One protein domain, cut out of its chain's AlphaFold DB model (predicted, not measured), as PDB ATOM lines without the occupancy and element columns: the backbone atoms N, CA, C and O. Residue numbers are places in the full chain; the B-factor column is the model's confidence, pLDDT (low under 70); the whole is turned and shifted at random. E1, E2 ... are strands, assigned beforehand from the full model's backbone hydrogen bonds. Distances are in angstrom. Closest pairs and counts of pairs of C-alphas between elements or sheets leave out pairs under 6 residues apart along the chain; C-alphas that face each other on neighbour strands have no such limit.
ATOM      1  N   ALA A  33       9.008  17.273  21.028       95.06
ATOM      2  CA  ALA A  33       8.606  16.172  20.166       95.06
ATOM      3  C   ALA A  33       8.636  14.859  20.953       95.06
ATOM      4  O   ALA A  33       9.654  14.499  21.545       95.06
ATOM      5  N   THR A  34       7.524  14.130  20.939       95.75
ATOM      6  CA  THR A  34       7.406  12.836  21.619       95.75
ATOM      7  C   THR A  34       7.666  11.700  20.639       95.75
ATOM      8  O   THR A  34       7.174  11.717  19.505       95.75
ATOM      9  N   LEU A  35       8.436  10.709  21.083       96.62
ATOM     10  CA  LEU A  35       8.696   9.483  20.342       96.62
ATOM     11  C   LEU A  35       7.383   8.721  20.125       96.62
ATOM     12  O   LEU A  35       6.639   8.451  21.069       96.62
ATOM     13  N   ALA A  36       7.091   8.367  18.879       95.75
ATOM     14  CA  ALA A  36       5.878   7.643  18.543       95.75
ATOM     15  C   ALA A  36       6.060   6.129  18.753       95.75
ATOM     16  O   ALA A  36       7.158   5.590  18.611       95.75
ATOM     17  N   GLY A  37       4.954   5.404  18.976       94.50
ATOM     18  CA  GLY A  37       4.936   3.931  18.944       94.50
ATOM     19  C   GLY A  37       5.581   3.250  20.145       94.50
ATOM     20  O   GLY A  37       5.899   2.067  20.078       94.50
ATOM     21  N   THR A  38       5.766   3.970  21.249       95.25
ATOM     22  CA  THR A  38       6.171   3.367  22.516       95.25
ATOM     23  C   THR A  38       5.039   2.500  23.090       95.25
ATOM     24  O   THR A  38       3.884   2.932  23.079       95.25
ATOM     25  N   PRO A  39       5.345   1.313  23.643       96.94
ATOM     26  CA  PRO A  39       6.691   0.790  23.851       96.94
ATOM     27  C   PRO A  39       7.325   0.119  22.624       96.94
ATOM     28  O   PRO A  39       6.662  -0.610  21.895       96.94
ATOM     29  N   ILE A  40       8.644   0.287  22.471       98.00
ATOM     30  CA  ILE A  40       9.447  -0.343  21.405       98.00
ATOM     31  C   ILE A  40      10.455  -1.295  22.045       98.00
ATOM     32  O   ILE A  40      11.192  -0.895  22.943       98.00
ATOM     33  N   THR A  41      10.505  -2.547  21.592       98.12
ATOM     34  CA  THR A  41      11.351  -3.597  22.183       98.12
ATOM     35  C   THR A  41      12.448  -4.069  21.236       98.12
ATOM     36  O   THR A  41      12.226  -4.188  20.034       98.12
ATOM     37  N   THR A  42      13.605  -4.410  21.792       98.38
ATOM     38  CA  THR A  42      14.716  -5.071  21.096       98.38
ATOM     39  C   THR A  42      15.444  -6.017  22.054       98.38
ATOM     40  O   THR A  42      15.160  -6.053  23.253       98.38
ATOM     41  N   THR A  43      16.407  -6.780  21.550       98.19
ATOM     42  CA  THR A  43      17.286  -7.616  22.374       98.19
ATOM     43  C   THR A  43      18.660  -6.971  22.539       98.19
ATOM     44  O   THR A  43      19.211  -6.381  21.610       98.19
ATOM     45  N   GLY A  44      19.231  -7.080  23.742       98.06
ATOM     46  CA  GLY A  44      20.593  -6.627  24.017       98.06
ATOM     47  C   GLY A  44      21.612  -7.392  23.170       98.06
ATOM     48  O   GLY A  44      21.666  -8.623  23.217       98.06
ATOM     49  N   ALA A  45      22.429  -6.668  22.409       97.69
ATOM     50  CA  ALA A  45      23.482  -7.209  21.551       97.69
ATOM     51  C   ALA A  45      24.824  -7.350  22.286       97.69
ATOM     52  O   ALA A  45      25.625  -8.222  21.950       97.69
ATOM     53  N   ALA A  46      25.067  -6.518  23.300       97.88
ATOM     54  CA  ALA A  46      26.277  -6.545  24.113       97.88
ATOM     55  C   ALA A  46      25.971  -6.170  25.568       97.88
ATOM     56  O   ALA A  46      24.990  -5.484  25.853       97.88
ATOM     57  N   ALA A  47      26.822  -6.628  26.489       97.69
ATOM     58  CA  ALA A  47      26.722  -6.250  27.892       97.69
ATOM     59  C   ALA A  47      27.306  -4.847  28.122       97.69
ATOM     60  O   ALA A  47      28.391  -4.542  27.626       97.69
ATOM     61  N   GLY A  48      26.607  -4.005  28.881       97.12
ATOM     62  CA  GLY A  48      27.070  -2.662  29.225       97.12
ATOM     63  C   GLY A  48      25.986  -1.793  29.857       97.12
ATOM     64  O   GLY A  48      24.831  -2.200  29.964       97.12
ATOM     65  N   THR A  49      26.362  -0.581  30.261       97.12
ATOM     66  CA  THR A  49      25.426   0.419  30.791       97.12
ATOM     67  C   THR A  49      25.197   1.513  29.752       97.12
ATOM     68  O   THR A  49      26.130   2.215  29.362       97.12
ATOM     69  N   ALA A  50      23.954   1.663  29.298       97.38
ATOM     70  CA  ALA A  50      23.543   2.731  28.398       97.38
ATOM     71  C   ALA A  50      23.370   4.039  29.183       97.38
ATOM     72  O   ALA A  50      22.463   4.157  30.001       97.38
ATOM     73  N   ALA A  51      24.247   5.011  28.928       96.50
ATOM     74  CA  ALA A  51      24.176   6.354  29.516       96.50
ATOM     75  C   ALA A  51      23.743   7.433  28.504       96.50
ATOM     76  O   ALA A  51      23.404   8.550  28.880       96.50
ATOM     77  N   TRP A  52      23.801   7.119  27.210       96.00
ATOM     78  CA  TRP A  52      23.471   8.027  26.116       96.00
ATOM     79  C   TRP A  52      23.020   7.209  24.898       96.00
ATOM     80  O   TRP A  52      23.306   6.011  24.817       96.00
ATOM     81  N   PHE A  53      22.321   7.843  23.963       95.81
ATOM     82  CA  PHE A  53      21.919   7.234  22.696       95.81
ATOM     83  C   PHE A  53      22.247   8.155  21.523       95.81
ATOM     84  O   PHE A  53      22.409   9.362  21.697       95.81
ATOM     85  N   ARG A  54      22.305   7.563  20.328       94.06
ATOM     86  CA  ARG A  54      22.389   8.263  19.045       94.06
ATOM     87  C   ARG A  54      21.228   7.825  18.175       94.06
ATOM     88  O   ARG A  54      21.090   6.633  17.903       94.06
ATOM     89  N   CYS A  55      20.425   8.773  17.714       92.88
ATOM     90  CA  CYS A  55      19.465   8.519  16.650       92.88
ATOM     91  C   CYS A  55      20.153   8.768  15.309       92.88
ATOM     92  O   CYS A  55      20.759   9.820  15.117       92.88
ATOM     93  N   ALA A  56      20.060   7.812  14.390       90.25
ATOM     94  CA  ALA A  56      20.602   7.922  13.042       90.25
ATOM     95  C   ALA A  56      19.539   7.491  12.027       90.25
ATOM     96  O   ALA A  56      18.784   6.552  12.271       90.25
ATOM     97  N   THR A  57      19.500   8.173  10.887       86.62
ATOM     98  CA  THR A  57      18.735   7.743   9.711       86.62
ATOM     99  C   THR A  57      19.662   7.027   8.725       86.62
ATOM    100  O   THR A  57      20.886   7.082   8.845       86.62
ATOM    101  N   SER A  58      19.087   6.336   7.742       83.00
ATOM    102  CA  SER A  58      19.836   5.702   6.650       83.00
ATOM    103  C   SER A  58      20.601   6.713   5.788       83.00
ATOM    104  O   SER A  58      21.556   6.348   5.104       83.00
ATOM    105  N   THR A  59      20.197   7.984   5.828       79.56
ATOM    106  CA  THR A  59      20.884   9.079   5.142       79.56
ATOM    107  C   THR A  59      22.028   9.622   6.012       79.56
ATOM    108  O   THR A  59      21.805   9.960   7.177       79.56
ATOM    109  N   PRO A  60      23.256   9.752   5.485       69.69
ATOM    110  CA  PRO A  60      24.353  10.358   6.232       69.69
ATOM    111  C   PRO A  60      24.039  11.827   6.554       69.69
ATOM    112  O   PRO A  60      23.653  12.585   5.669       69.69
ATOM    113  N   GLY A  61      24.242  12.243   7.808       67.75
ATOM    114  CA  GLY A  61      24.312  13.666   8.174       67.75
ATOM    115  C   GLY A  61      23.361  14.141   9.272       67.75
ATOM    116  O   GLY A  61      23.717  15.073   9.986       67.75
ATOM    117  N   THR A  62      22.206  13.506   9.489       64.31
ATOM    118  CA  THR A  62      21.317  13.879  10.606       64.31
ATOM    119  C   THR A  62      21.384  12.825  11.695       64.31
ATOM    120  O   THR A  62      20.685  11.811  11.652       64.31
ATOM    121  N   CYS A  63      22.270  13.066  12.656       83.25
ATOM    122  CA  CYS A  63      22.292  12.355  13.923       83.25
ATOM    123  C   CYS A  63      22.030  13.358  15.041       83.25
ATOM    124  O   CYS A  63      22.532  14.481  14.993       83.25
ATOM    125  N   PHE A  64      21.273  12.951  16.048       89.25
ATOM    126  CA  PHE A  64      21.231  13.664  17.318       89.25
ATOM    127  C   PHE A  64      21.532  12.684  18.441       89.25
ATOM    128  O   PHE A  64      21.247  11.486  18.336       89.25
ATOM    129  N   ASP A  65      22.137  13.221  19.492       94.00
ATOM    130  CA  ASP A  65      22.520  12.476  20.678       94.00
ATOM    131  C   ASP A  65      21.666  12.951  21.854       94.00
ATOM    132  O   ASP A  65      21.290  14.121  21.915       94.00
ATOM    133  N   GLY A  66      21.379  12.045  22.782       94.62
ATOM    134  CA  GLY A  66      20.630  12.356  23.995       94.62
ATOM    135  C   GLY A  66      21.038  11.474  25.167       94.62
ATOM    136  O   GLY A  66      21.775  10.492  25.019       94.62
ATOM    137  N   SER A  67      20.572  11.850  26.348       96.62
ATOM    138  CA  SER A  67      20.769  11.114  27.594       96.62
ATOM    139  C   SER A  67      19.815   9.919  27.699       96.62
ATOM    140  O   SER A  67      18.698   9.940  27.181       96.62
ATOM    141  N   VAL A  68      20.267   8.851  28.361       97.69
ATOM    142  CA  VAL A  68      19.436   7.672  28.649       97.69
ATOM    143  C   VAL A  68      19.289   7.517  30.152       97.69
ATOM    144  O   VAL A  68      20.285   7.517  30.876       97.69
ATOM    145  N   THR A  69      18.061   7.309  30.615       97.88
ATOM    146  CA  THR A  69      17.768   6.965  32.010       97.88
ATOM    147  C   THR A  69      16.844   5.750  32.087       97.88
ATOM    148  O   THR A  69      16.202   5.367  31.112       97.88
ATOM    149  N   ALA A  70      16.801   5.087  33.246       96.69
ATOM    150  CA  ALA A  70      15.793   4.050  33.491       96.69
ATOM    151  C   ALA A  70      14.451   4.672  33.914       96.69
ATOM    152  O   ALA A  70      13.375   4.200  33.567       96.69
ATOM    153  N   THR A  71      14.539   5.751  34.690       93.94
ATOM    154  CA  THR A  71      13.429   6.570  35.183       93.94
ATOM    155  C   THR A  71      13.925   8.018  35.299       93.94
ATOM    156  O   THR A  71      15.118   8.229  35.526       93.94
ATOM    157  N   GLY A  72      13.040   9.005  35.134       92.06
ATOM    158  CA  GLY A  72      13.356  10.433  35.319       92.06
ATOM    159  C   GLY A  72      13.607  11.212  34.022       92.06
ATOM    160  O   GLY A  72      13.139  10.821  32.957       92.06
ATOM    161  N   ASP A  73      14.364  12.303  34.111       91.19
ATOM    162  CA  ASP A  73      14.410  13.380  33.101       91.19
ATOM    163  C   ASP A  73      15.354  13.119  31.913       91.19
ATOM    164  O   ASP A  73      15.875  14.045  31.297       91.19
ATOM    165  N   GLY A  74      15.615  11.849  31.603       94.88
ATOM    166  CA  GLY A  74      16.400  11.491  30.426       94.88
ATOM    167  C   GLY A  74      15.619  11.752  29.141       94.88
ATOM    168  O   GLY A  74      14.404  11.566  29.103       94.88
ATOM    169  N   ASP A  75      16.327  12.096  28.066       96.56
ATOM    170  CA  ASP A  75      15.722  12.268  26.736       96.56
ATOM    171  C   ASP A  75      15.088  10.952  26.230       96.56
ATOM    172  O   ASP A  75      14.104  10.957  25.486       96.56
ATOM    173  N   LEU A  76      15.636   9.806  26.657       97.69
ATOM    174  CA  LEU A  76      15.111   8.469  26.391       97.69
ATOM    175  C   LEU A  76      15.050   7.639  27.677       97.69
ATOM    176  O   LEU A  76      16.059   7.481  28.370       97.69
ATOM    177  N   GLN A  77      13.892   7.036  27.948       98.19
ATOM    178  CA  GLN A  77      13.722   6.103  29.059       98.19
ATOM    179  C   GLN A  77      13.725   4.650  28.580       98.19
ATOM    180  O   GLN A  77      12.988   4.270  27.664       98.19
ATOM    181  N   LEU A  78      14.541   3.826  29.240       98.19
ATOM    182  CA  LEU A  78      14.588   2.378  29.049       98.19
ATOM    183  C   LEU A  78      14.045   1.650  30.278       98.19
ATOM    184  O   LEU A  78      14.231   2.089  31.405       98.19
ATOM    185  N   ASN A  79      13.488   0.456  30.090       98.00
ATOM    186  CA  ASN A  79      13.150  -0.426  31.212       98.00
ATOM    187  C   ASN A  79      14.369  -0.788  32.092       98.00
ATOM    188  O   ASN A  79      14.207  -1.081  33.274       98.00
ATOM    189  N   THR A  80      15.577  -0.797  31.520       97.06
ATOM    190  CA  THR A  80      16.855  -0.953  32.227       97.06
ATOM    191  C   THR A  80      17.981  -0.262  31.456       97.06
ATOM    192  O   THR A  80      18.064  -0.377  30.234       97.06
ATOM    193  N   THR A  81      18.881   0.426  32.162       97.50
ATOM    194  CA  THR A  81      20.114   0.986  31.579       97.50
ATOM    195  C   THR A  81      21.259  -0.019  31.578       97.50
ATOM    196  O   THR A  81      22.133   0.055  30.718       97.50
ATOM    197  N   THR A  82      21.251  -0.990  32.494       97.88
ATOM    198  CA  THR A  82      22.195  -2.111  32.495       97.88
ATOM    199  C   THR A  82      21.658  -3.202  31.583       97.88
ATOM    200  O   THR A  82      20.661  -3.862  31.889       97.88
ATOM    201  N   ILE A  83      22.318  -3.379  30.446       98.06
ATOM    202  CA  ILE A  83      21.919  -4.289  29.378       98.06
ATOM    203  C   ILE A  83      22.864  -5.487  29.399       98.06
ATOM    204  O   ILE A  83      24.077  -5.342  29.531       98.06
ATOM    205  N   SER A  84      22.296  -6.683  29.279       98.12
ATOM    206  CA  SER A  84      23.032  -7.930  29.056       98.12
ATOM    207  C   SER A  84      22.622  -8.529  27.716       98.12
ATOM    208  O   SER A  84      21.526  -8.268  27.216       98.12
ATOM    209  N   VAL A  85      23.495  -9.357  27.140       98.19
ATOM    210  CA  VAL A  85      23.215 -10.039  25.871       98.19
ATOM    211  C   VAL A  85      21.957 -10.900  26.004       98.19
ATOM    212  O   VAL A  85      21.830 -11.679  26.946       98.19
ATOM    213  N   GLY A  86      21.026 -10.758  25.060       97.38
ATOM    214  CA  GLY A  86      19.786 -11.538  25.009       97.38
ATOM    215  C   GLY A  86      18.677 -11.078  25.962       97.38
ATOM    216  O   GLY A  86      17.583 -11.636  25.915       97.38
ATOM    217  N   VAL A  87      18.910 -10.056  26.793       97.56
ATOM    218  CA  VAL A  87      17.850  -9.458  27.620       97.56
ATOM    219  C   VAL A  87      16.953  -8.579  26.753       97.56
ATOM    220  O   VAL A  87      17.433  -7.877  25.862       97.56
ATOM    221  N   ASN A  88      15.645  -8.613  27.019       97.94
ATOM    222  CA  ASN A  88      14.687  -7.725  26.372       97.94
ATOM    223  C   ASN A  88      14.848  -6.294  26.907       97.94
ATOM    224  O   ASN A  88      14.655  -6.041  28.100       97.94
ATOM    225  N   VAL A  89      15.178  -5.369  26.013       98.38
ATOM    226  CA  VAL A  89      15.304  -3.939  26.299       98.38
ATOM    227  C   VAL A  89      14.128  -3.229  25.647       98.38
ATOM    228  O   VAL A  89      13.780  -3.507  24.501       98.38
ATOM    229  N   GLN A  90      13.500  -2.322  26.379       98.44
ATOM    230  CA  GLN A  90      12.279  -1.652  25.962       98.44
ATOM    231  C   GLN A  90      12.413  -0.153  26.176       98.44
ATOM    232  O   GLN A  90      12.703   0.278  27.290       98.44
ATOM    233  N   ILE A  91      12.148   0.625  25.129       98.19
ATOM    234  CA  ILE A  91      11.930   2.064  25.243       98.19
ATOM    235  C   ILE A  91      10.530   2.274  25.812       98.19
ATOM    236  O   ILE A  91       9.540   1.836  25.214       98.19
ATOM    237  N   THR A  92      10.449   2.925  26.969       97.62
ATOM    238  CA  THR A  92       9.184   3.225  27.656       97.62
ATOM    239  C   THR A  92       8.657   4.606  27.291       97.62
ATOM    240  O   THR A  92       7.450   4.759  27.116       97.62
ATOM    241  N   SER A  93       9.545   5.584  27.112       97.00
ATOM    242  CA  SER A  93       9.231   6.925  26.617       97.00
ATOM    243  C   SER A  93      10.461   7.563  25.968       97.00
ATOM    244  O   SER A  93      11.596   7.137  26.191       97.00
ATOM    245  N   GLY A  94      10.236   8.594  25.159       96.56
ATOM    246  CA  GLY A  94      11.295   9.449  24.641       96.56
ATOM    247  C   GLY A  94      10.732  10.813  24.273       96.56
ATOM    248  O   GLY A  94       9.664  10.898  23.660       96.56
ATOM    249  N   THR A  95      11.434  11.867  24.659       95.81
ATOM    250  CA  THR A  95      11.062  13.252  24.367       95.81
ATOM    251  C   THR A  95      12.295  14.018  23.949       95.81
ATOM    252  O   THR A  95      13.355  13.853  24.541       95.81
ATOM    253  N   PHE A  96      12.150  14.874  22.948       93.25
ATOM    254  CA  PHE A  96      13.239  15.714  22.483       93.25
ATOM    255  C   PHE A  96      12.785  17.164  22.402       93.25
ATOM    256  O   PHE A  96      11.718  17.456  21.857       93.25
ATOM    257  N   THR A  97      13.600  18.073  22.936       92.12
ATOM    258  CA  THR A  97      13.326  19.506  22.835       92.12
ATOM    259  C   THR A  97      13.741  19.981  21.452       92.12
ATOM    260  O   THR A  97      14.913  19.928  21.085       92.12
ATOM    261  N   MET A  98      12.777  20.446  20.668       88.94
ATOM    262  CA  MET A  98      13.027  21.055  19.369       88.94
ATOM    263  C   MET A  98      12.136  22.282  19.220       88.94
ATOM    264  O   MET A  98      11.072  22.319  19.838       88.94
TER     265      MET A  98
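This is residues 33 to 98 of the 292 residues of an uncharacterized protein of Streptomyces sp. NRRL WC-3701 (UniProt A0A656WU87). One five-stranded sheet, strongly twisted, curls round like part of a barrel and stays open, with its edge strands E1 and E2 apart. The long strand E5 runs beside E1 and E4, and the hairpin of E2 and E3 makes the other wing of the sheet, with residues 57 to 62 at its tip sticking out. The printed part has 66 residues with no named helix and five named strands, E1 to E5 along the chain; the sheet's order is E1 E5 E4 E3 E2, mixed. The class is all strand, though under half of the residues, 29 of 66, are in named elements. The whole is compact, with a radius of gyration of the C-alphas of 12.0 A and spans of 31 by 27 by 21 A.

Residues 33 to 34 pair antiparallel with residues 95 to 96 of E5, residues 88 to 97. E1, residues 40 to 43, is an edge strand and the antiparallel neighbour of E5 at 135 degrees; C-alphas 41 and 90 face each other at 4.4 A, and N 42 and O 89 are within hydrogen-bond range at 2.9 A. Residues 48 to 49 pair antiparallel with residues 82 to 83. E2, residues 52 to 56, is the other edge strand and forms a hairpin with E3, residues 63 to 69, antiparallel at 149 degrees, with N 53 and O 66 at 2.9 A. E3 is staggered: its residues 63 to 67 pair with E2 and 68 to 69 with E4, residues 76 to 78. E4 and E3 are parallel at 47 degrees, with N 78 and O 69 at 2.9 A. E4 and E5 form a hairpin, antiparallel at 163 degrees, with N 77 and O 93 at 2.9 A. E5 is staggered too, pairing with E1 over residues 88 to 91 and with E4 over 91 to 94. E1 is apart from E2, E3 and E4, and E2 is apart from E5.

E1 begins at C-alpha 40, (9.447, -0.343, 21.405). E2 is 13.4 A long from first to last C-alpha and ends at C-alpha 56, (20.602, 7.922, 13.042). E3 is 19.4 A long; E1 and E4 measure 10.7 A and 6.7 A. E5, the longest strand, covers 27.5 A and ends at C-alpha 97, (13.326, 19.506, 22.835).

The two C-alphas farthest apart, those of Gly 86 and Met 98, are 33.8 A apart. The C-alphas of Ala 33 and Met 98, the first and last printed residues, are 6.6 A apart. The printed part has no cut, and its four links between strands are short. The mean pLDDT of the printed part is 94.1; residues 60 to 62 are under 70.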